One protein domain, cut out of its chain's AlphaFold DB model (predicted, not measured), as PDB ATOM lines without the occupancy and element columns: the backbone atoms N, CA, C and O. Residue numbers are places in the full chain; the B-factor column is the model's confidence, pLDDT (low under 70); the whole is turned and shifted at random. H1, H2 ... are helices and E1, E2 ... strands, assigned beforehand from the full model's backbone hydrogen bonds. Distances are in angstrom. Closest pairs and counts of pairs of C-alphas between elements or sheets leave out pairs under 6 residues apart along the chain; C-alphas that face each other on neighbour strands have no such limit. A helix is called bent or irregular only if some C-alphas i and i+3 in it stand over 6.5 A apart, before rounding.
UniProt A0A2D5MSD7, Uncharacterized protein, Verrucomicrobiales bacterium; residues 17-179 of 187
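What this domain is: This is residues 17 to 179 of the 187 residues of an uncharacterized protein of Verrucomicrobiales bacterium (UniProt A0A2D5MSD7). A strongly twisted sheet of five strands curls round one helix, H3, while a long helical hairpin, H1 and H2, covers its opposite face, making three layers. A small two-stranded sheet, E3 and E6, lies away from E1 and E7, and residues 96 to 103 stick out. The printed part has 163 residues, with five named helices and seven named strands in the order E1 H1 H2 E2 E3 E4 E5 E6 H3 E7 H4 H5, a mixed class. The large sheet is mixed, ordered E1, E2, E4, E5, E7. The whole is compact, with a radius of gyration of the C-alphas of 16.0 A and spans of 48 by 35 by 33 A.

How they stand to each other: E1, residues 17 to 19, an edge strand, is antiparallel to E2, residues 72 to 76; N 17 and O 75 are 2.9 A apart, within hydrogen-bond range. H1, residues 21 to 41, and H2, residues 45 to 66, form a helical hairpin and touch, opposite ways at a shallow tilt of 21 degrees; their closest C-alphas, of Ser 39 and Glu 47, are 4.3 A apart. H1 has a height over the sheet of 11.5 A, H2 of 8.8 A. E2 is antiparallel to E4, residues 111 to 118, with N 74 and O 113 at 2.9 A. E4 forms a hairpin with E5, residues 123 to 131, with N 112 and O 130 at 2.8 A. H2 lies over E4 and E5. E3, residues 90 to 92, is antiparallel to E6, residues 135 to 137, with N 91 and O 136 at 2.8 A. H3, residues 142 to 153, is on the opposite face from H1 and H2. E7, residues 158 to 160, is parallel to E5, with N 124 and O 158 at 2.8 A. H4, residues 162 to 166, only grazes the sheet and touches H5, residues 168 to 178; their closest C-alphas, of Leu 164 and Tyr 173, are 5.0 A apart. H5 is irregular, with C-alphas 169 and 172 8.4 A apart. Every O i to N i+4 pair is within hydrogen-bond range in H1, H2 and H3, against 5 of 7 in H5 and 0 of 1 in H4, where 1 of 2 O i to N i+3 pairs is.

Where its parts are: E1 begins at C-alpha 17 (-19.857, -13.934, -10.239). H1 measures 30.5 A, H2 31.8 A, E4 22.2 A, E5 23.6 A and H3 16.5 A. H5 ends at C-alpha 178 (-38.339, -29.782, 1.994).

The domain as a whole: The C-alphas farthest apart, of Pro 99 and Ser 120, are 50.5 A apart. The printed part has no cut. The links E2 to E3 and E3 to E4 are long. pLDDT is under 70 at residues 82 to 89, 94 to 103, 168 and 178 to 179.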
ATOM      1  N   THR A  17     -20.678 -15.148 -10.181       91.25
ATOM      2  CA  THR A  17     -19.857 -13.934 -10.239       91.25
ATOM      3  C   THR A  17     -19.714 -13.339  -8.842       91.25
ATOM      4  O   THR A  17     -20.719 -13.080  -8.181       91.25
ATOM      5  N   ARG A  18     -18.483 -13.082  -8.388       92.44
ATOM      6  CA  ARG A  18     -18.220 -12.416  -7.102       92.44
ATOM      7  C   ARG A  18     -18.203 -10.895  -7.259       92.44
ATOM      8  O   ARG A  18     -17.516 -10.366  -8.128       92.44
ATOM      9  N   TYR A  19     -18.881 -10.195  -6.355       92.69
ATOM     10  CA  TYR A  19     -18.923  -8.735  -6.287       92.69
ATOM     11  C   TYR A  19     -18.181  -8.213  -5.052       92.69
ATOM     12  O   TYR A  19     -18.126  -8.871  -4.013       92.69
ATOM     13  N   LYS A  20     -17.628  -6.998  -5.154       93.44
ATOM     14  CA  LYS A  20     -17.171  -6.211  -3.994       93.44
ATOM     15  C   LYS A  20     -18.355  -5.460  -3.375       93.44
ATOM     16  O   LYS A  20     -19.297  -5.136  -4.104       93.44
ATOM     17  N   SER A  21     -18.279  -5.106  -2.087       94.06
ATOM     18  CA  SER A  21     -19.373  -4.417  -1.375       94.06
ATOM     19  C   SER A  21     -19.914  -3.182  -2.117       94.06
ATOM     20  O   SER A  21     -21.125  -3.114  -2.307       94.06
ATOM     21  N   PRO A  22     -19.086  -2.245  -2.638       93.50
ATOM     22  CA  PRO A  22     -19.618  -1.089  -3.369       93.50
ATOM     23  C   PRO A  22     -20.380  -1.476  -4.644       93.50
ATOM     24  O   PRO A  22     -21.389  -0.860  -4.978       93.50
ATOM     25  N   GLY A  23     -19.919  -2.520  -5.341       92.12
ATOM     26  CA  GLY A  23     -20.548  -3.005  -6.568       92.12
ATOM     27  C   GLY A  23     -21.920  -3.619  -6.307       92.12
ATOM     28  O   GLY A  23     -22.887  -3.256  -6.972       92.12
ATOM     29  N   ILE A  24     -22.028  -4.501  -5.306       95.12
ATOM     30  CA  ILE A  24     -23.313  -5.136  -4.980       95.12
ATOM     31  C   ILE A  24     -24.306  -4.142  -4.357       95.12
ATOM     32  O   ILE A  24     -25.493  -4.224  -4.653       95.12
ATOM     33  N   ILE A  25     -23.837  -3.157  -3.576       95.44
ATOM     34  CA  ILE A  25     -24.684  -2.059  -3.075       95.44
ATOM     35  C   ILE A  25     -25.296  -1.294  -4.250       95.44
ATOM     36  O   ILE A  25     -26.510  -1.104  -4.283       95.44
ATOM     37  N   GLY A  26     -24.484  -0.921  -5.246       94.50
ATOM     38  CA  GLY A  26     -24.977  -0.235  -6.441       94.50
ATOM     39  C   GLY A  26     -26.014  -1.056  -7.216       94.50
ATOM     40  O   GLY A  26     -27.013  -0.508  -7.680       94.50
ATOM     41  N   ILE A  27     -25.824  -2.376  -7.312       94.44
ATOM     42  CA  ILE A  27     -26.804  -3.282  -7.930       94.44
ATOM     43  C   ILE A  27     -28.109  -3.302  -7.126       94.44
ATOM     44  O   ILE A  27     -29.180  -3.103  -7.700       94.44
ATOM     45  N   PHE A  28     -28.039  -3.493  -5.806       96.25
ATOM     46  CA  PHE A  28     -29.225  -3.500  -4.950       96.25
ATOM     47  C   PHE A  28     -29.972  -2.168  -4.981       96.25
ATOM     48  O   PHE A  28     -31.197  -2.188  -5.016       96.25
ATOM     49  N   ASP A  29     -29.280  -1.030  -5.071       95.50
ATOM     50  CA  ASP A  29     -29.907   0.287  -5.228       95.50
ATOM     51  C   ASP A  29     -30.718   0.406  -6.522       95.50
ATOM     52  O   ASP A  29     -31.837   0.932  -6.524       95.50
ATOM     53  N   VAL A  30     -30.168  -0.078  -7.637       94.25
ATOM     54  CA  VAL A  30     -30.854  -0.055  -8.934       94.25
ATOM     55  C   VAL A  30     -32.072  -0.977  -8.908       94.25
ATOM     56  O   VAL A  30     -33.167  -0.558  -9.291       94.25
ATOM     57  N   LEU A  31     -31.907  -2.206  -8.416       95.44
ATOM     58  CA  LEU A  31     -32.989  -3.187  -8.337       95.44
ATOM     59  C   LEU A  31     -34.072  -2.773  -7.336       95.44
ATOM     60  O   LEU A  31     -35.253  -3.011  -7.581       95.44
ATOM     61  N   TYR A  32     -33.699  -2.124  -6.232       96.50
ATOM     62  CA  TYR A  32     -34.633  -1.565  -5.256       96.50
ATOM     63  C   TYR A  32     -35.537  -0.525  -5.916       96.50
ATOM     64  O   TYR A  32     -36.760  -0.661  -5.891       96.50
ATOM     65  N   LYS A  33     -34.939   0.470  -6.586       95.38
ATOM     66  CA  LYS A  33     -35.682   1.515  -7.308       95.38
ATOM     67  C   LYS A  33     -36.589   0.917  -8.379       95.38
ATOM     68  O   LYS A  33     -37.737   1.336  -8.503       95.38
ATOM     69  N   PHE A  34     -36.089  -0.069  -9.121       94.00
ATOM     70  CA  PHE A  34     -36.871  -0.801 -10.111       94.00
ATOM     71  C   PHE A  34     -38.088  -1.496  -9.481       94.00
ATOM     72  O   PHE A  34     -39.206  -1.322  -9.962       94.00
ATOM     73  N   SER A  35     -37.897  -2.223  -8.377       94.94
ATOM     74  CA  SER A  35     -38.981  -2.899  -7.657       94.94
ATOM     75  C   SER A  35     -40.013  -1.914  -7.108       94.94
ATOM     76  O   SER A  35     -41.207  -2.139  -7.280       94.94
ATOM     77  N   CYS A  36     -39.594  -0.779  -6.536       95.75
ATOM     78  CA  CYS A  36     -40.525   0.269  -6.106       95.75
ATOM     79  C   CYS A  36     -41.352   0.815  -7.279       95.75
ATOM     80  O   CYS A  36     -42.569   0.946  -7.175       95.75
ATOM     81  N   GLN A  37     -40.708   1.096  -8.417       94.44
ATOM     82  CA  GLN A  37     -41.401   1.574  -9.615       94.44
ATOM     83  C   GLN A  37     -42.413   0.553 -10.133       94.44
ATOM     84  O   GLN A  37     -43.538   0.931 -10.447       94.44
ATOM     85  N   LYS A  38     -42.035  -0.730 -10.200       92.94
ATOM     86  CA  LYS A  38     -42.931  -1.814 -10.623       92.94
ATOM     87  C   LYS A  38     -44.094  -2.003  -9.659       92.94
ATOM     88  O   LYS A  38     -45.221  -2.136 -10.119       92.94
ATOM     89  N   SER A  39     -43.848  -1.954  -8.352       94.69
ATOM     90  CA  SER A  39     -44.907  -2.049  -7.343       94.69
ATOM     91  C   SER A  39     -45.957  -0.947  -7.537       94.69
ATOM     92  O   SER A  39     -47.138  -1.257  -7.628       94.69
ATOM     93  N   ASN A  40     -45.533   0.301  -7.767       94.06
ATOM     94  CA  ASN A  40     -46.436   1.447  -7.946       94.06
ATOM     95  C   ASN A  40     -47.319   1.401  -9.209       94.06
ATOM     96  O   ASN A  40     -48.306   2.130  -9.281       94.06
ATOM     97  N   VAL A  41     -46.947   0.620 -10.228       93.25
ATOM     98  CA  VAL A  41     -47.689   0.538 -11.505       93.25
ATOM     99  C   VAL A  41     -48.412  -0.794 -11.702       93.25
ATOM    100  O   VAL A  41     -49.245  -0.913 -12.601       93.25
ATOM    101  N   SER A  42     -48.095  -1.793 -10.880       91.12
ATOM    102  CA  SER A  42     -48.751  -3.100 -10.859       91.12
ATOM    103  C   SER A  42     -49.985  -3.084  -9.950       91.12
ATOM    104  O   SER A  42     -50.240  -2.116  -9.239       91.12
ATOM    105  N   ARG A  43     -50.781  -4.160  -9.973       91.81
ATOM    106  CA  ARG A  43     -51.913  -4.353  -9.051       91.81
ATOM    107  C   ARG A  43     -51.935  -5.769  -8.493       91.81
ATOM    108  O   ARG A  43     -51.525  -6.715  -9.168       91.81
ATOM    109  N   GLY A  44     -52.467  -5.921  -7.284       93.50
ATOM    110  CA  GLY A  44     -52.757  -7.229  -6.693       93.50
ATOM    111  C   GLY A  44     -51.493  -8.021  -6.355       93.50
ATOM    112  O   GLY A  44     -50.637  -7.548  -5.610       93.50
ATOM    113  N   ILE A  45     -51.383  -9.249  -6.871       90.25
ATOM    114  CA  ILE A  45     -50.270 -10.160  -6.548       90.25
ATOM    115  C   ILE A  45     -48.925  -9.584  -7.006       90.25
ATOM    116  O   ILE A  45     -47.962  -9.623  -6.246       90.25
ATOM    117  N   GLU A  46     -48.865  -8.998  -8.203       88.25
ATOM    118  CA  GLU A  46     -47.627  -8.422  -8.744       88.25
ATOM    119  C   GLU A  46     -47.168  -7.195  -7.947       88.25
ATOM    120  O   GLU A  46     -45.987  -7.051  -7.642       88.25
ATOM    121  N   GLU A  47     -48.099  -6.330  -7.542       93.56
ATOM    122  CA  GLU A  47     -47.803  -5.185  -6.670       93.56
ATOM    123  C   GLU A  47     -47.172  -5.639  -5.349       93.56
ATOM    124  O   GLU A  47     -46.118  -5.124  -4.960       93.56
ATOM    125  N   ARG A  48     -47.788  -6.635  -4.692       92.75
ATOM    126  CA  ARG A  48     -47.286  -7.211  -3.438       92.75
ATOM    127  C   ARG A  48     -45.914  -7.846  -3.633       92.75
ATOM    128  O   ARG A  48     -45.003  -7.557  -2.867       92.75
ATOM    129  N   ARG A  49     -45.750  -8.636  -4.695       90.69
ATOM    130  CA  ARG A  49     -44.486  -9.281  -5.058       90.69
ATOM    131  C   ARG A  49     -43.348  -8.265  -5.189       90.69
ATOM    132  O   ARG A  49     -42.303  -8.438  -4.568       90.69
ATOM    133  N   PHE A  50     -43.537  -7.197  -5.965       93.25
ATOM    134  CA  PHE A  50     -42.507  -6.165  -6.130       93.25
ATOM    135  C   PHE A  50     -42.289  -5.329  -4.861       93.25
ATOM    136  O   PHE A  50     -41.162  -4.909  -4.595       93.25
ATOM    137  N   SER A  51     -43.328  -5.126  -4.046       94.44
ATOM    138  CA  SER A  51     -43.201  -4.476  -2.738       94.44
ATOM    139  C   SER A  51     -42.316  -5.295  -1.791       94.44
ATOM    140  O   SER A  51     -41.342  -4.770  -1.246       94.44
ATOM    141  N   ASP A  52     -42.571  -6.601  -1.677       92.19
ATOM    142  CA  ASP A  52     -41.767  -7.517  -0.864       92.19
ATOM    143  C   ASP A  52     -40.309  -7.567  -1.354       92.19
ATOM    144  O   ASP A  52     -39.391  -7.390  -0.551       92.19
ATOM    145  N   LEU A  53     -40.088  -7.661  -2.672       92.44
ATOM    146  CA  LEU A  53     -38.743  -7.621  -3.261       92.44
ATOM    147  C   LEU A  53     -38.008  -6.311  -2.956       92.44
ATOM    148  O   LEU A  53     -36.818  -6.337  -2.646       92.44
ATOM    149  N   SER A  54     -38.692  -5.163  -3.005       95.25
ATOM    150  CA  SER A  54     -38.074  -3.879  -2.651       95.25
ATOM    151  C   SER A  54     -37.608  -3.858  -1.189       95.25
ATOM    152  O   SER A  54     -36.488  -3.438  -0.897       95.25
ATOM    153  N   ARG A  55     -38.416  -4.394  -0.268       93.94
ATOM    154  CA  ARG A  55     -38.057  -4.500   1.150       93.94
ATOM    155  C   ARG A  55     -36.852  -5.416   1.354       93.94
ATOM    156  O   ARG A  55     -35.972  -5.091   2.151       93.94
ATOM    157  N   ASP A  56     -36.801  -6.541   0.653       92.88
ATOM    158  CA  ASP A  56     -35.704  -7.498   0.788       92.88
ATOM    159  C   ASP A  56     -34.395  -6.960   0.208       92.88
ATOM    160  O   ASP A  56     -33.349  -7.092   0.845       92.88
ATOM    161  N   LEU A  57     -34.456  -6.264  -0.931       95.62
ATOM    162  CA  LEU A  57     -33.314  -5.557  -1.518       95.62
ATOM    163  C   LEU A  57     -32.783  -4.466  -0.585       95.62
ATOM    164  O   LEU A  57     -31.573  -4.375  -0.381       95.62
ATOM    165  N   TRP A  58     -33.671  -3.686   0.038       95.38
ATOM    166  CA  TRP A  58     -33.278  -2.671   1.017       95.38
ATOM    167  C   TRP A  58     -32.578  -3.292   2.233       95.38
ATOM    168  O   TRP A  58     -31.484  -2.876   2.612       95.38
ATOM    169  N   LYS A  59     -33.154  -4.352   2.812       93.88
ATOM    170  CA  LYS A  59     -32.549  -5.072   3.946       93.88
ATOM    171  C   LYS A  59     -31.213  -5.718   3.581       93.88
ATOM    172  O   LYS A  59     -30.309  -5.769   4.413       93.88
ATOM    173  N   ALA A  60     -31.082  -6.249   2.366       93.56
ATOM    174  CA  ALA A  60     -29.828  -6.814   1.881       93.56
ATOM    175  C   ALA A  60     -28.762  -5.725   1.714       93.56
ATOM    176  O   ALA A  60     -27.637  -5.911   2.169       93.56
ATOM    177  N   ARG A  61     -29.123  -4.565   1.160       95.31
ATOM    178  CA  ARG A  61     -28.250  -3.388   1.071       95.31
ATOM    179  C   ARG A  61     -27.746  -2.946   2.447       95.31
ATOM    180  O   ARG A  61     -26.536  -2.855   2.636       95.31
ATOM    181  N   GLU A  62     -28.643  -2.748   3.415       95.00
ATOM    182  CA  GLU A  62     -28.263  -2.384   4.790       95.00
ATOM    183  C   GLU A  62     -27.340  -3.425   5.433       95.00
ATOM    184  O   GLU A  62     -26.428  -3.082   6.184       95.00
ATOM    185  N   TYR A  63     -27.568  -4.710   5.148       93.88
ATOM    186  CA  TYR A  63     -26.712  -5.785   5.633       93.88
ATOM    187  C   TYR A  63     -25.298  -5.679   5.053       93.88
ATOM    188  O   TYR A  63     -24.332  -5.689   5.814       93.88
ATOM    189  N   VAL A  64     -25.169  -5.514   3.732       94.81
ATOM    190  CA  VAL A  64     -23.865  -5.343   3.065       94.81
ATOM    191  C   VAL A  64     -23.127  -4.117   3.609       94.81
ATOM    192  O   VAL A  64     -21.918  -4.172   3.817       94.81
ATOM    193  N   GLU A  65     -23.835  -3.017   3.870       94.19
ATOM    194  CA  GLU A  65     -23.237  -1.800   4.427       94.19
ATOM    195  C   GLU A  65     -22.703  -1.976   5.852       94.19
ATOM    196  O   GLU A  65     -21.714  -1.332   6.204       94.19
ATOM    197  N   LYS A  66     -23.335  -2.834   6.659       93.12
ATOM    198  CA  LYS A  66     -22.901  -3.141   8.032       93.12
ATOM    199  C   LYS A  66     -21.767  -4.164   8.078       93.12
ATOM    200  O   LYS A  66     -20.919  -4.074   8.953       93.12
ATOM    201  N   ARG A  67     -21.763  -5.116   7.144       88.31
ATOM    202  CA  ARG A  67     -20.856  -6.276   7.074       88.31
ATOM    203  C   ARG A  67     -19.771  -6.129   6.007       88.31
ATOM    204  O   ARG A  67     -19.368  -7.116   5.392       88.31
ATOM    205  N   LYS A  68     -19.364  -4.894   5.697       78.94
ATOM    206  CA  LYS A  68     -18.396  -4.620   4.622       78.94
ATOM    207  C   LYS A  68     -17.160  -5.502   4.796       78.94
ATOM    208  O   LYS A  68     -16.626  -5.592   5.892       78.94
ATOM    209  N   ASP A  69     -16.755  -6.163   3.714       77.69
ATOM    210  CA  ASP A  69     -15.591  -7.058   3.642       77.69
ATOM    211  C   ASP A  69     -15.626  -8.322   4.538       77.69
ATOM    212  O   ASP A  69     -14.747  -9.173   4.412       77.69
ATOM    213  N   GLU A  70     -16.665  -8.518   5.359       87.75
ATOM    214  CA  GLU A  70     -16.865  -9.726   6.183       87.75
ATOM    215  C   GLU A  70     -17.588 -10.850   5.424       87.75
ATOM    216  O   GLU A  70     -17.616 -11.993   5.879       87.75
ATOM    217  N   SER A  71     -18.176 -10.552   4.263       92.81
ATOM    218  CA  SER A  71     -18.971 -11.506   3.484       92.81
ATOM    219  C   SER A  71     -18.513 -11.606   2.028       92.81
ATOM    220  O   SER A  71     -17.908 -10.701   1.451       92.81
ATOM    221  N   MET A  72     -18.868 -12.717   1.392       93.50
ATOM    222  CA  MET A  72     -18.828 -12.895  -0.052       93.50
ATOM    223  C   MET A  72     -20.204 -12.589  -0.643       93.50
ATOM    224  O   MET A  72     -21.221 -13.085  -0.162       93.50
ATOM    225  N   TYR A  73     -20.229 -11.798  -1.713       94.88
ATOM    226  CA  TYR A  73     -21.452 -11.454  -2.434       94.88
ATOM    227  C   TYR A  73     -21.386 -12.073  -3.823       94.88
ATOM    228  O   TYR A  73     -20.499 -11.738  -4.613       94.88
ATOM    229  N   LEU A  74     -22.295 -12.994  -4.106       95.31
ATOM    230  CA  LEU A  74     -22.293 -13.798  -5.321       95.31
ATOM    231  C   LEU A  74     -23.549 -13.495  -6.133       95.31
ATOM    232  O   LEU A  74     -24.634 -13.407  -5.574       95.31
ATOM    233  N   GLY A  75     -23.421 -13.357  -7.446       94.81
ATOM    234  CA  GLY A  75     -24.548 -13.415  -8.375       94.81
ATOM    235  C   GLY A  75     -24.530 -14.750  -9.098       94.81
ATOM    236  O   GLY A  75     -23.498 -15.116  -9.654       94.81
ATOM    237  N   TRP A  76     -25.647 -15.468  -9.081       93.50
ATOM    238  CA  TRP A  76     -25.787 -16.766  -9.730       93.50
ATOM    239  C   TRP A  76     -26.351 -16.619 -11.143       93.50
ATOM    240  O   TRP A  76     -27.491 -16.184 -11.321       93.50
ATOM    241  N   THR A  77     -25.552 -16.988 -12.139       90.75
ATOM    242  CA  THR A  77     -25.812 -16.870 -13.582       90.75
ATOM    243  C   THR A  77     -25.783 -18.252 -14.247       90.75
ATOM    244  O   THR A  77     -24.909 -18.520 -15.074       90.75
ATOM    245  N   PRO A  78     -26.714 -19.162 -13.902       86.50
ATOM    246  CA  PRO A  78     -26.662 -20.558 -14.347       86.50
ATOM    247  C   PRO A  78     -26.816 -20.691 -15.864       86.50
ATOM    248  O   PRO A  78     -26.210 -21.558 -16.477       86.50
ATOM    249  N   LEU A  79     -27.565 -19.777 -16.482       83.38
ATOM    250  CA  LEU A  79     -27.879 -19.789 -17.909       83.38
ATOM    251  C   LEU A  79     -26.672 -19.498 -18.820       83.38
ATOM    252  O   LEU A  79     -26.808 -19.604 -20.038       83.38
ATOM    253  N   GLN A  80     -25.520 -19.095 -18.265       78.38
ATOM    254  CA  GLN A  80     -24.270 -19.015 -19.028       78.38
ATOM    255  C   GLN A  80     -23.656 -20.397 -19.284       78.38
ATOM    256  O   GLN A  80     -22.945 -20.547 -20.275       78.38
ATOM    257  N   SER A  81     -23.909 -21.377 -18.406       74.19
ATOM    258  CA  SER A  81     -23.370 -22.729 -18.563       74.19
ATOM    259  C   SER A  81     -24.106 -23.478 -19.674       74.19
ATOM    260  O   SER A  81     -25.329 -23.377 -19.806       74.19
ATOM    261  N   SER A  82     -23.357 -24.269 -20.445       68.25
ATOM    262  CA  SER A  82     -23.898 -25.236 -21.406       68.25
ATOM    263  C   SER A  82     -24.739 -26.330 -20.749       68.25
ATOM    264  O   SER A  82     -25.531 -26.966 -21.429       68.25
ATOM    265  N   ASP A  83     -24.606 -26.538 -19.437       66.50
ATOM    266  CA  ASP A  83     -25.394 -27.534 -18.698       66.50
ATOM    267  C   ASP A  83     -26.857 -27.097 -18.517       66.50
ATOM    268  O   ASP A  83     -27.730 -27.910 -18.221       66.50
ATOM    269  N   PHE A  84     -27.142 -25.807 -18.725       67.69
ATOM    270  CA  PHE A  84     -28.486 -25.234 -18.730       67.69
ATOM    271  C   PHE A  84     -28.951 -24.961 -20.169       67.69
ATOM    272  O   PHE A  84     -29.421 -23.863 -20.484       67.69
ATOM    273  N   ASP A  85     -28.824 -25.959 -21.047       56.62
ATOM    274  CA  ASP A  85     -29.353 -25.912 -22.414       56.62
ATOM    275  C   ASP A  85     -30.785 -26.467 -22.434       56.62
ATOM    276  O   ASP A  85     -31.037 -27.669 -22.509       56.62
ATOM    277  N   GLY A  86     -31.754 -25.569 -22.278       59.19
ATOM    278  CA  GLY A  86     -33.174 -25.899 -22.322       59.19
ATOM    279  C   GLY A  86     -34.010 -24.708 -22.776       59.19
ATOM    280  O   GLY A  86     -33.596 -23.554 -22.640       59.19
ATOM    281  N   ASP A  87     -35.213 -24.988 -23.285       60.31
ATOM    282  CA  ASP A  87     -36.223 -23.977 -23.622       60.31
ATOM    283  C   ASP A  87     -36.808 -23.356 -22.340       60.31
ATOM    284  O   ASP A  87     -37.952 -23.595 -21.937       60.31
ATOM    285  N   PHE A  88     -36.004 -22.551 -21.648       67.38
ATOM    286  CA  PHE A  88     -36.464 -21.798 -20.491       67.38
ATOM    287  C   PHE A  88     -37.357 -20.654 -20.959       67.38
ATOM    288  O   PHE A  88     -36.921 -19.735 -21.654       67.38
ATOM    289  N   LYS A  89     -38.616 -20.659 -20.514       67.75
ATOM    290  CA  LYS A  89     -39.461 -19.468 -20.613       67.75
ATOM    291  C   LYS A  89     -38.905 -18.412 -19.660       67.75
ATOM    292  O   LYS A  89     -39.042 -18.550 -18.443       67.75
ATOM    293  N   PHE A  90     -38.275 -17.385 -20.224       72.38
ATOM    294  CA  PHE A  90     -37.806 -16.218 -19.491       72.38
ATOM    295  C   PHE A  90     -38.694 -15.009 -19.784       72.38
ATOM    296  O   PHE A  90     -39.181 -14.823 -20.899       72.38
ATOM    297  N   ILE A  91     -38.887 -14.169 -18.774       73.00
ATOM    298  CA  ILE A  91     -39.568 -12.885 -18.894       73.00
ATOM    299  C   ILE A  91     -38.603 -11.824 -18.382       73.00
ATOM    300  O   ILE A  91     -38.214 -11.821 -17.216       73.00
ATOM    301  N   ARG A  92     -38.188 -10.919 -19.269       77.25
ATOM    302  CA  ARG A  92     -37.412  -9.743 -18.877       77.25
ATOM    303  C   ARG A  92     -38.356  -8.661 -18.383       77.25
ATOM    304  O   ARG A  92     -39.179  -8.142 -19.135       77.25
ATOM    305  N   ASN A  93     -38.219  -8.301 -17.115       73.19
ATOM    306  CA  ASN A  93     -39.031  -7.262 -16.493       73.19
ATOM    307  C   ASN A  93     -38.414  -5.864 -16.680       73.19
ATOM    308  O   ASN A  93     -39.121  -4.860 -16.525       73.19
ATOM    309  N   ASP A  94     -37.125  -5.801 -17.036       69.50
ATOM    310  CA  ASP A  94     -36.324  -4.587 -17.233       69.50
ATOM    311  C   ASP A  94     -36.459  -3.927 -18.611       69.50
ATOM    312  O   ASP A  94     -35.889  -2.854 -18.794       69.50
ATOM    313  N   ASN A  95     -37.219  -4.532 -19.538       56.31
ATOM    314  CA  ASN A  95     -37.487  -4.089 -20.915       56.31
ATOM    315  C   ASN A  95     -37.093  -2.628 -21.214       56.31
ATOM    316  O   ASN A  95     -37.909  -1.720 -21.024       56.31
ATOM    317  N   LYS A  96     -35.846  -2.438 -21.683       53.59
ATOM    318  CA  LYS A  96     -35.324  -1.348 -22.536       53.59
ATOM    319  C   LYS A  96     -33.797  -1.465 -22.641       53.59
ATOM    320  O   LYS A  96     -33.066  -0.782 -21.925       53.59
ATOM    321  N   PHE A  97     -33.315  -2.288 -23.569       54.06
ATOM    322  CA  PHE A  97     -31.967  -2.107 -24.108       54.06
ATOM    323  C   PHE A  97     -32.095  -1.321 -25.410       54.06
ATOM    324  O   PHE A  97     -33.000  -1.613 -26.195       54.06
ATOM    325  N   PRO A  98     -31.269  -0.288 -25.638       51.38
ATOM    326  CA  PRO A  98     -31.087   0.245 -26.977       51.38
ATOM    327  C   PRO A  98     -30.847  -0.890 -27.994       51.38
ATOM    328  O   PRO A  98     -30.211  -1.892 -27.652       51.38
ATOM    329  N   PRO A  99     -31.316  -0.750 -29.245       47.69
ATOM    330  CA  PRO A  99     -30.955  -1.677 -30.312       47.69
ATOM    331  C   PRO A  99     -29.427  -1.838 -30.371       47.69
ATOM    332  O   PRO A  99     -28.706  -0.844 -30.433       47.69
ATOM    333  N   GLY A 100     -28.934  -3.077 -30.298       54.62
ATOM    334  CA  GLY A 100     -27.496  -3.378 -30.303       54.62
ATOM    335  C   GLY A 100     -26.795  -3.361 -28.937       54.62
ATOM    336  O   GLY A 100     -25.592  -3.595 -28.889       54.62
ATOM    337  N   SER A 101     -27.508  -3.134 -27.827       56.00
ATOM    338  CA  SER A 101     -26.946  -3.203 -26.466       56.00
ATOM    339  C   SER A 101     -27.532  -4.342 -25.624       56.00
ATOM    340  O   SER A 101     -27.608  -4.230 -24.399       56.00
ATOM    341  N   GLU A 102     -28.026  -5.405 -26.257       61.16
ATOM    342  CA  GLU A 102     -28.667  -6.515 -25.555       61.16
ATOM    343  C   GLU A 102     -27.634  -7.293 -24.736       61.16
ATOM    344  O   GLU A 102     -26.931  -8.167 -25.238       61.16
ATOM    345  N   ILE A 103     -27.553  -6.985 -23.438       66.00
ATOM    346  CA  ILE A 103     -26.963  -7.913 -22.476       66.00
ATOM    347  C   ILE A 103     -27.788  -9.189 -22.580       66.00
ATOM    348  O   ILE A 103     -29.002  -9.160 -22.332       66.00
ATOM    349  N   SER A 104     -27.143 -10.287 -22.966       76.88
ATOM    350  CA  SER A 104     -27.806 -11.582 -23.063       76.88
ATOM    351  C   SER A 104     -28.471 -11.901 -21.727       76.88
ATOM    352  O   SER A 104     -27.846 -11.765 -20.676       76.88
ATOM    353  N   TYR A 105     -29.730 -12.347 -21.747       76.00
ATOM    354  CA  TYR A 105     -30.433 -12.761 -20.526       76.00
ATOM    355  C   TYR A 105     -29.655 -13.849 -19.770       76.00
ATOM    356  O   TYR A 105     -29.732 -13.922 -18.547       76.00
ATOM    357  N   LYS A 106     -28.841 -14.633 -20.493       79.38
ATOM    358  CA  LYS A 106     -27.938 -15.639 -19.931       79.38
ATOM    359  C   LYS A 106     -26.925 -15.040 -18.952       79.38
ATOM    360  O   LYS A 106     -26.492 -15.719 -18.032       79.38
ATOM    361  N   GLN A 107     -26.573 -13.765 -19.121       81.44
ATOM    362  CA  GLN A 107     -25.573 -13.069 -18.312       81.44
ATOM    363  C   GLN A 107     -26.136 -12.387 -17.061       81.44
ATOM    364  O   GLN A 107     -25.370 -11.856 -16.259       81.44
ATOM    365  N   ILE A 108     -27.455 -12.391 -16.880       85.62
ATOM    366  CA  ILE A 108     -28.109 -11.704 -15.769       85.62
ATOM    367  C   ILE A 108     -28.171 -12.653 -14.569       85.62
ATOM    368  O   ILE A 108     -28.706 -13.755 -14.707       85.62
ATOM    369  N   PRO A 109     -27.668 -12.257 -13.385       91.50
ATOM    370  CA  PRO A 109     -27.842 -13.062 -12.185       91.50
ATOM    371  C   PRO A 109     -29.327 -13.265 -11.880       91.50
ATOM    372  O   PRO A 109     -30.069 -12.286 -11.812       91.50
ATOM    373  N   LEU A 110     -29.755 -14.510 -11.673       91.62
ATOM    374  CA  LEU A 110     -31.127 -14.825 -11.257       91.62
ATOM    375  C   LEU A 110     -31.308 -14.597  -9.751       91.62
ATOM    376  O   LEU A 110     -32.340 -14.100  -9.302       91.62
ATOM    377  N   TYR A 111     -30.267 -14.912  -8.979       93.88
ATOM    378  CA  TYR A 111     -30.220 -14.707  -7.536       93.88
ATOM    379  C   TYR A 111     -28.906 -14.055  -7.128       93.88
ATOM    380  O   TYR A 111     -27.853 -14.333  -7.704       93.88
ATOM    381  N   PHE A 112     -28.965 -13.234  -6.087       95.50
ATOM    382  CA  PHE A 112     -27.801 -12.777  -5.346       95.50
ATOM    383  C   PHE A 112     -27.735 -13.509  -4.013       95.50
ATOM    384  O   PHE A 112     -28.734 -13.599  -3.303       95.50
ATOM    385  N   VAL A 113     -26.560 -14.019  -3.671       96.12
ATOM    386  CA  VAL A 113     -26.317 -14.797  -2.460       96.12
ATOM    387  C   VAL A 113     -25.279 -14.078  -1.613       96.12
ATOM    388  O   VAL A 113     -24.219 -13.696  -2.112       96.12
ATOM    389  N   ILE A 114     -25.586 -13.885  -0.333       95.81
ATOM    390  CA  ILE A 114     -24.644 -13.357   0.654       95.81
ATOM    391  C   ILE A 114     -24.170 -14.520   1.515       95.81
ATOM    392  O   ILE A 114     -24.990 -15.206   2.127       95.81
ATOM    393  N   VAL A 115     -22.857 -14.731   1.538       95.06
ATOM    394  CA  VAL A 115     -22.213 -15.839   2.240       95.06
ATOM    395  C   VAL A 115     -21.213 -15.291   3.252       95.06
ATOM    396  O   VAL A 115     -20.293 -14.568   2.872       95.06
ATOM    397  N   GLU A 116     -21.358 -15.642   4.524       94.12
ATOM    398  CA  GLU A 116     -20.384 -15.316   5.572       94.12
ATOM    399  C   GLU A 116     -19.455 -16.523   5.818       94.12
ATOM    400  O   GLU A 116     -19.924 -17.597   6.210       94.12
ATOM    401  N   PRO A 117     -18.135 -16.397   5.582       92.62
ATOM    402  CA  PRO A 117     -17.185 -17.451   5.899       92.62
ATOM    403  C   PRO A 117     -16.863 -17.480   7.399       92.62
ATOM    404  O   PRO A 117     -16.470 -16.481   8.000       92.62
ATOM    405  N   LYS A 118     -16.932 -18.667   7.999       91.81
ATOM    406  CA  LYS A 118     -16.448 -18.960   9.349       91.81
ATOM    407  C   LYS A 118     -15.221 -19.857   9.248       91.81
ATOM    408  O   LYS A 118     -15.306 -21.080   9.331       91.81
ATOM    409  N   LEU A 119     -14.065 -19.222   9.064       86.50
ATOM    410  CA  LEU A 119     -12.802 -19.914   8.777       86.50
ATOM    411  C   LEU A 119     -12.401 -20.916   9.869       86.50
ATOM    412  O   LEU A 119     -11.903 -21.990   9.556       86.50
ATOM    413  N   SER A 120     -12.680 -20.610  11.141       88.62
ATOM    414  CA  SER A 120     -12.386 -21.505  12.272       88.62
ATOM    415  C   SER A 120     -13.157 -22.828  12.242       88.62
ATOM    416  O   SER A 120     -12.739 -23.790  12.873       88.62
ATOM    417  N   GLU A 121     -14.297 -22.863  11.553       89.81
ATOM    418  CA  GLU A 121     -15.173 -24.036  11.438       89.81
ATOM    419  C   GLU A 121     -15.142 -24.634  10.029       89.81
ATOM    420  O   GLU A 121     -15.886 -25.571   9.746       89.81
ATOM    421  N   ASN A 122     -14.316 -24.065   9.143       90.44
ATOM    422  CA  ASN A 122     -14.270 -24.391   7.725       90.44
ATOM    423  C   ASN A 122     -15.674 -24.436   7.087       90.44
ATOM    424  O   ASN A 122     -16.060 -25.385   6.399       90.44
ATOM    425  N   ARG A 123     -16.482 -23.418   7.407       93.69
ATOM    426  CA  ARG A 123     -17.908 -23.371   7.076       93.69
ATOM    427  C   ARG A 123     -18.277 -22.065   6.388       93.69
ATOM    428  O   ARG A 123     -17.783 -21.000   6.751       93.69
ATOM    429  N   LEU A 124     -19.172 -22.148   5.414       94.19
ATOM    430  CA  LEU A 124     -19.752 -21.033   4.677       94.19
ATOM    431  C   LEU A 124     -21.238 -20.924   5.026       94.19
ATOM    432  O   LEU A 124     -22.021 -21.807   4.686       94.19
ATOM    433  N   PHE A 125     -21.640 -19.849   5.697       94.50
ATOM    434  CA  PHE A 125     -23.037 -19.617   6.056       94.50
ATOM    435  C   PHE A 125     -23.746 -18.827   4.961       94.50
ATOM    436  O   PHE A 125     -23.335 -17.716   4.629       94.50
ATOM    437  N   VAL A 126     -24.827 -19.377   4.414       94.94
ATOM    438  CA  VAL A 126     -25.689 -18.664   3.469       94.94
ATOM    439  C   VAL A 126     -26.651 -17.788   4.254       94.94
ATOM    440  O   VAL A 126     -27.667 -18.240   4.778       94.94
ATOM    441  N   GLU A 127     -26.305 -16.510   4.329       93.75
ATOM    442  CA  GLU A 127     -27.015 -15.522   5.128       93.75
ATOM    443  C   GLU A 127     -28.228 -14.987   4.381       93.75
ATOM    444  O   GLU A 127     -29.293 -14.853   4.961       93.75
ATOM    445  N   LYS A 128     -28.128 -14.692   3.082       93.56
ATOM    446  CA  LYS A 128     -29.278 -14.183   2.313       93.56
ATOM    447  C   LYS A 128     -29.283 -14.716   0.893       93.56
ATOM    448  O   LYS A 128     -28.231 -14.824   0.274       93.56
ATOM    449  N   ILE A 129     -30.483 -14.953   0.369       94.25
ATOM    450  CA  ILE A 129     -30.742 -15.165  -1.056       94.25
ATOM    451  C   ILE A 129     -31.758 -14.113  -1.486       94.25
ATOM    452  O   ILE A 129     -32.802 -13.950  -0.857       94.25
ATOM    453  N   ILE A 130     -31.423 -13.362  -2.529       93.75
ATOM    454  CA  ILE A 130     -32.223 -12.256  -3.037       93.75
ATOM    455  C   ILE A 130     -32.519 -12.530  -4.504       93.75
ATOM    456  O   ILE A 130     -31.600 -12.665  -5.308       93.75
ATOM    457  N   HIS A 131     -33.799 -12.609  -4.859       91.88
ATOM    458  CA  HIS A 131     -34.217 -12.753  -6.251       91.88
ATOM    459  C   HIS A 131     -33.938 -11.469  -7.034       91.88
ATOM    460  O   HIS A 131     -34.194 -10.367  -6.540       91.88
ATOM    461  N   ASN A 132     -33.456 -11.601  -8.268       92.69
ATOM    462  CA  ASN A 132     -33.316 -10.464  -9.160       92.69
ATOM    463  C   ASN A 132     -34.677 -10.120  -9.801       92.69
ATOM    464  O   ASN A 132     -35.150 -10.859 -10.657       92.69
ATOM    465  N   PRO A 133     -35.317  -8.987  -9.455       91.00
ATOM    466  CA  PRO A 133     -36.628  -8.621  -9.997       91.00
ATOM    467  C   PRO A 133     -36.607  -8.328 -11.509       91.00
ATOM    468  O   PRO A 133     -37.671  -8.261 -12.125       91.00
ATOM    469  N   SER A 134     -35.430  -8.113 -12.113       88.19
ATOM    470  CA  SER A 134     -35.296  -7.724 -13.522       88.19
ATOM    471  C   SER A 134     -35.562  -8.867 -14.501       88.19
ATOM    472  O   SER A 134     -35.776  -8.607 -15.686       88.19
ATOM    473  N   ILE A 135     -35.534 -10.113 -14.033       85.81
ATOM    474  CA  ILE A 135     -35.700 -11.300 -14.862       85.81
ATOM    475  C   ILE A 135     -36.454 -12.379 -14.089       85.81
ATOM    476  O   ILE A 135     -36.118 -12.691 -12.955       85.81
ATOM    477  N   ASP A 136     -37.451 -12.970 -14.736       81.50
ATOM    478  CA  ASP A 136     -38.158 -14.138 -14.233       81.50
ATOM    479  C   ASP A 136     -37.833 -15.333 -15.111       81.50
ATOM    480  O   ASP A 136     -38.030 -15.302 -16.326       81.50
ATOM    481  N   VAL A 137     -37.342 -16.399 -14.489       80.94
ATOM    482  CA  VAL A 137     -37.054 -17.665 -15.159       80.94
ATOM    483  C   VAL A 137     -37.656 -18.778 -14.329       80.94
ATOM    484  O   VAL A 137     -37.422 -18.866 -13.123       80.94
ATOM    485  N   ARG A 138     -38.425 -19.654 -14.975       77.69
ATOM    486  CA  ARG A 138     -38.904 -20.873 -14.325       77.69
ATOM    487  C   ARG A 138     -37.766 -21.891 -14.287       77.69
ATOM    488  O   ARG A 138     -37.629 -22.703 -15.195       77.69
ATOM    489  N   LEU A 139     -36.955 -21.809 -13.239       78.31
ATOM    490  CA  LEU A 139     -35.844 -22.711 -12.963       78.31
ATOM    491  C   LEU A 139     -36.047 -23.362 -11.595       78.31
ATOM    492  O   LEU A 139     -36.505 -22.696 -10.666       78.31
ATOM    493  N   ASP A 140     -35.698 -24.642 -11.466       82.44
ATOM    494  CA  ASP A 140     -35.670 -25.287 -10.153       82.44
ATOM    495  C   ASP A 140     -34.586 -24.629  -9.283       82.44
ATOM    496  O   ASP A 140     -33.403 -24.613  -9.636       82.44
ATOM    497  N   VAL A 141     -35.000 -24.066  -8.147       82.31
ATOM    498  CA  VAL A 141     -34.107 -23.407  -7.191       82.31
ATOM    499  C   VAL A 141     -33.161 -24.402  -6.509       82.31
ATOM    500  O   VAL A 141     -32.098 -23.999  -6.040       82.31
ATOM    501  N   ASN A 142     -33.458 -25.705  -6.516       87.00
ATOM    502  CA  ASN A 142     -32.518 -26.723  -6.034       87.00
ATOM    503  C   ASN A 142     -31.194 -26.696  -6.804       87.00
ATOM    504  O   ASN A 142     -30.148 -26.990  -6.231       87.00
ATOM    505  N   ASN A 143     -31.202 -26.244  -8.061       88.19
ATOM    506  CA  ASN A 143     -29.971 -26.046  -8.821       88.19
ATOM    507  C   ASN A 143     -29.068 -24.980  -8.190       88.19
ATOM    508  O   ASN A 143     -27.849 -25.096  -8.254       88.19
ATOM    509  N   LEU A 144     -29.628 -23.938  -7.563       91.56
ATOM    510  CA  LEU A 144     -28.826 -22.962  -6.821       91.56
ATOM    511  C   LEU A 144     -28.165 -23.628  -5.611       91.56
ATOM    512  O   LEU A 144     -26.985 -23.395  -5.367       91.56
ATOM    513  N   LYS A 145     -28.908 -24.466  -4.878       91.94
ATOM    514  CA  LYS A 145     -28.391 -25.200  -3.717       91.94
ATOM    515  C   LYS A 145     -27.223 -26.112  -4.102       91.94
ATOM    516  O   LYS A 145     -26.156 -25.971  -3.516       91.94
ATOM    517  N   ILE A 146     -27.403 -26.957  -5.120       90.69
ATOM    518  CA  ILE A 146     -26.367 -27.876  -5.628       90.69
ATOM    519  C   ILE A 146     -25.109 -27.096  -6.016       90.69
ATOM    520  O   ILE A 146     -24.012 -27.381  -5.550       90.69
ATOM    521  N   ASN A 147     -25.280 -26.032  -6.796       91.69
ATOM    522  CA  ASN A 147     -24.173 -25.194  -7.239       91.69
ATOM    523  C   ASN A 147     -23.418 -24.526  -6.075       91.69
ATOM    524  O   ASN A 147     -22.196 -24.373  -6.122       91.69
ATOM    525  N   LEU A 148     -24.130 -24.106  -5.026       92.62
ATOM    526  CA  LEU A 148     -23.517 -23.549  -3.822       92.62
ATOM    527  C   LEU A 148     -22.760 -24.622  -3.012       92.62
ATOM    528  O   LEU A 148     -21.680 -24.335  -2.497       92.62
ATOM    529  N   GLU A 149     -23.285 -25.846  -2.926       92.31
ATOM    530  CA  GLU A 149     -22.604 -26.998  -2.311       92.31
ATOM    531  C   GLU A 149     -21.322 -27.359  -3.078       92.31
ATOM    532  O   GLU A 149     -20.261 -27.515  -2.475       92.31
ATOM    533  N   GLU A 150     -21.370 -27.389  -4.410       90.50
ATOM    534  CA  GLU A 150     -20.192 -27.596  -5.258       90.50
ATOM    535  C   GLU A 150     -19.138 -26.496  -5.089       90.50
ATOM    536  O   GLU A 150     -17.939 -26.782  -5.046       90.50
ATOM    537  N   LEU A 151     -19.563 -25.232  -4.981       89.75
ATOM    538  CA  LEU A 151     -18.662 -24.106  -4.724       89.75
ATOM    539  C   LEU A 151     -17.929 -24.268  -3.382       89.75
ATOM    540  O   LEU A 151     -16.726 -24.010  -3.309       89.75
ATOM    541  N   ALA A 152     -18.642 -24.695  -2.338       89.62
ATOM    542  CA  ALA A 152     -18.068 -24.929  -1.018       89.62
ATOM    543  C   ALA A 152     -17.091 -26.115  -1.033       89.62
ATOM    544  O   ALA A 152     -15.957 -25.969  -0.576       89.62
ATOM    545  N   ASN A 153     -17.477 -27.226  -1.671       87.38
ATOM    546  CA  ASN A 153     -16.635 -28.415  -1.827       87.38
ATOM    547  C   ASN A 153     -15.319 -28.109  -2.558       87.38
ATOM    548  O   ASN A 153     -14.273 -28.610  -2.166       87.38
ATOM    549  N   LYS A 154     -15.333 -27.235  -3.576       86.31
ATOM    550  CA  LYS A 154     -14.109 -26.781  -4.273       86.31
ATOM    551  C   LYS A 154     -13.130 -26.018  -3.374       86.31
ATOM    552  O   LYS A 154     -11.977 -25.845  -3.754       86.31
ATOM    553  N   SER A 155     -13.596 -25.529  -2.228       81.62
ATOM    554  CA  SER A 155     -12.796 -24.806  -1.234       81.62
ATOM    555  C   SER A 155     -12.581 -25.630   0.041       81.62
ATOM    556  O   SER A 155     -12.252 -25.052   1.074       81.62
ATOM    557  N   ASP A 156     -12.832 -26.944  -0.016       87.25
ATOM    558  CA  ASP A 156     -12.832 -27.873   1.119       87.25
ATOM    559  C   ASP A 156     -13.730 -27.440   2.291       87.25
ATOM    560  O   ASP A 156     -13.539 -27.903   3.410       87.25
ATOM    561  N   ALA A 157     -14.725 -26.578   2.063       90.38
ATOM    562  CA  ALA A 157     -15.589 -26.023   3.100       90.38
ATOM    563  C   ALA A 157     -16.982 -26.668   3.099       90.38
ATOM    564  O   ALA A 157     -17.493 -27.099   2.067       90.38
ATOM    565  N   LEU A 158     -17.645 -26.662   4.257       92.12
ATOM    566  CA  LEU A 158     -19.052 -27.055   4.373       92.12
ATOM    567  C   LEU A 158     -19.965 -25.847   4.190       92.12
ATOM    568  O   LEU A 158     -19.715 -24.791   4.768       92.12
ATOM    569  N   ILE A 159     -21.063 -26.003   3.453       92.94
ATOM    570  CA  ILE A 159     -22.077 -24.954   3.341       92.94
ATOM    571  C   ILE A 159     -23.222 -25.158   4.334       92.94
ATOM    572  O   ILE A 159     -23.664 -26.278   4.584       92.94
ATOM    573  N   ASP A 160     -23.709 -24.063   4.909       93.44
ATOM    574  CA  ASP A 160     -24.762 -24.062   5.916       93.44
ATOM    575  C   ASP A 160     -25.886 -23.091   5.537       93.44
ATOM    576  O   ASP A 160     -25.694 -21.878   5.437       93.44
ATOM    577  N   PHE A 161     -27.086 -23.640   5.355       93.06
ATOM    578  CA  PHE A 161     -28.294 -22.905   4.975       93.06
ATOM    579  C   PHE A 161     -29.203 -22.561   6.167       93.06
ATOM    580  O   PHE A 161     -30.268 -21.969   5.990       93.06
ATOM    581  N   SER A 162     -28.823 -22.923   7.397       91.19
ATOM    582  CA  SER A 162     -29.675 -22.791   8.589       91.19
ATOM    583  C   SER A 162     -30.051 -21.346   8.914       91.19
ATOM    584  O   SER A 162     -31.070 -21.109   9.562       91.19
ATOM    585  N   LYS A 163     -29.261 -20.372   8.456       91.00
ATOM    586  CA  LYS A 163     -29.498 -18.935   8.651       91.00
ATOM    587  C   LYS A 163     -30.666 -18.409   7.818       91.00
ATOM    588  O   LYS A 163     -31.342 -17.476   8.245       91.00
ATOM    589  N   LEU A 164     -31.001 -19.076   6.710       90.06
ATOM    590  CA  LEU A 164     -32.111 -18.689   5.836       90.06
ATOM    591  C   LEU A 164     -33.478 -18.713   6.531       90.06
ATOM    592  O   LEU A 164     -34.387 -18.016   6.085       90.06
ATOM    593  N   LYS A 165     -33.634 -19.434   7.653       86.75
ATOM    594  CA  LYS A 165     -34.886 -19.439   8.436       86.75
ATOM    595  C   LYS A 165     -35.283 -18.054   8.957       86.75
ATOM    596  O   LYS A 165     -36.436 -17.842   9.315       86.75
ATOM    597  N   TYR A 166     -34.335 -17.118   9.007       84.81
ATOM    598  CA  TYR A 166     -34.537 -15.764   9.517       84.81
ATOM    599  C   TYR A 166     -34.773 -14.719   8.410       84.81
ATOM    600  O   TYR A 166     -34.795 -13.515   8.690       84.81
ATOM    601  N   HIS A 167     -34.927 -15.137   7.149       77.56
ATOM    602  CA  HIS A 167     -34.988 -14.241   5.988       77.56
ATOM    603  C   HIS A 167     -36.130 -14.594   5.039       77.56
ATOM    604  O   HIS A 167     -36.491 -15.759   4.945       77.56
ATOM    605  N   ASP A 168     -36.697 -13.588   4.357       67.62
ATOM    606  CA  ASP A 168     -37.844 -13.734   3.436       67.62
ATOM    607  C   ASP A 168     -38.925 -14.693   3.980       67.62
ATOM    608  O   ASP A 168     -39.273 -15.707   3.382       67.62
ATOM    609  N   SER A 169     -39.373 -14.439   5.215       74.56
ATOM    610  CA  SER A 169     -40.355 -15.273   5.938       74.56
ATOM    611  C   SER A 169     -39.970 -16.757   6.111       74.56
ATOM    612  O   SER A 169     -40.827 -17.588   6.393       74.56
ATOM    613  N   GLY A 170     -38.691 -17.104   5.949       74.81
ATOM    614  CA  GLY A 170     -38.179 -18.472   5.970       74.81
ATOM    615  C   GLY A 170     -38.363 -19.229   4.653       74.81
ATOM    616  O   GLY A 170     -38.119 -20.435   4.618       74.81
ATOM    617  N   ARG A 171     -38.769 -18.558   3.565       82.38
ATOM    618  CA  ARG A 171     -39.067 -19.191   2.271       82.38
ATOM    619  C   ARG A 171     -37.904 -20.031   1.758       82.38
ATOM    620  O   ARG A 171     -38.083 -21.213   1.502       82.38
ATOM    621  N   TRP A 172     -36.711 -19.451   1.637       85.00
ATOM    622  CA  TRP A 172     -35.554 -20.175   1.095       85.00
ATOM    623  C   TRP A 172     -35.146 -21.368   1.954       85.00
ATOM    624  O   TRP A 172     -34.744 -22.402   1.433       85.00
ATOM    625  N   TYR A 173     -35.293 -21.238   3.272       85.00
ATOM    626  CA  TYR A 173     -35.098 -22.357   4.182       85.00
ATOM    627  C   TYR A 173     -36.118 -23.468   3.909       85.00
ATOM    628  O   TYR A 173     -35.743 -24.625   3.786       85.00
ATOM    629  N   PHE A 174     -37.399 -23.135   3.744       84.31
ATOM    630  CA  PHE A 174     -38.416 -24.122   3.384       84.31
ATOM    631  C   PHE A 174     -38.092 -24.819   2.053       84.31
ATOM    632  O   PHE A 174     -38.103 -26.046   1.993       84.31
ATOM    633  N   GLU A 175     -37.754 -24.052   1.014       84.44
ATOM    634  CA  GLU A 175     -37.438 -24.575  -0.324       84.44
ATOM    635  C   GLU A 175     -36.239 -25.532  -0.303       84.44
ATOM    636  O   GLU A 175     -36.287 -26.575  -0.936       84.44
ATOM    637  N   PHE A 176     -35.175 -25.227   0.446       85.69
ATOM    638  CA  PHE A 176     -33.949 -26.040   0.444       85.69
ATOM    639  C   PHE A 176     -33.983 -27.261   1.364       85.69
ATOM    640  O   PHE A 176     -33.150 -28.160   1.202       85.69
ATOM    641  N   PHE A 177     -34.886 -27.289   2.342       81.19
ATOM    642  CA  PHE A 177     -34.980 -28.380   3.313       81.19
ATOM    643  C   PHE A 177     -36.150 -29.337   3.046       81.19
ATOM    644  O   PHE A 177     -36.097 -30.469   3.517       81.19
ATOM    645  N   ASN A 178     -37.173 -28.933   2.280       68.31
ATOM    646  CA  ASN A 178     -38.339 -29.782   1.994       68.31
ATOM    647  C   ASN A 178     -38.315 -30.474   0.628       68.31
ATOM    648  O   ASN A 178     -39.161 -31.329   0.362       68.31
ATOM    649  N   THR A 179     -37.351 -30.170  -0.236       57.06
ATOM    650  CA  THR A 179     -37.117 -30.930  -1.466       57.06
ATOM    651  C   THR A 179     -36.309 -32.185  -1.153       57.06
ATOM    652  O   THR A 179     -35.080 -32.210  -1.170       57.06
TER     653      THR A 179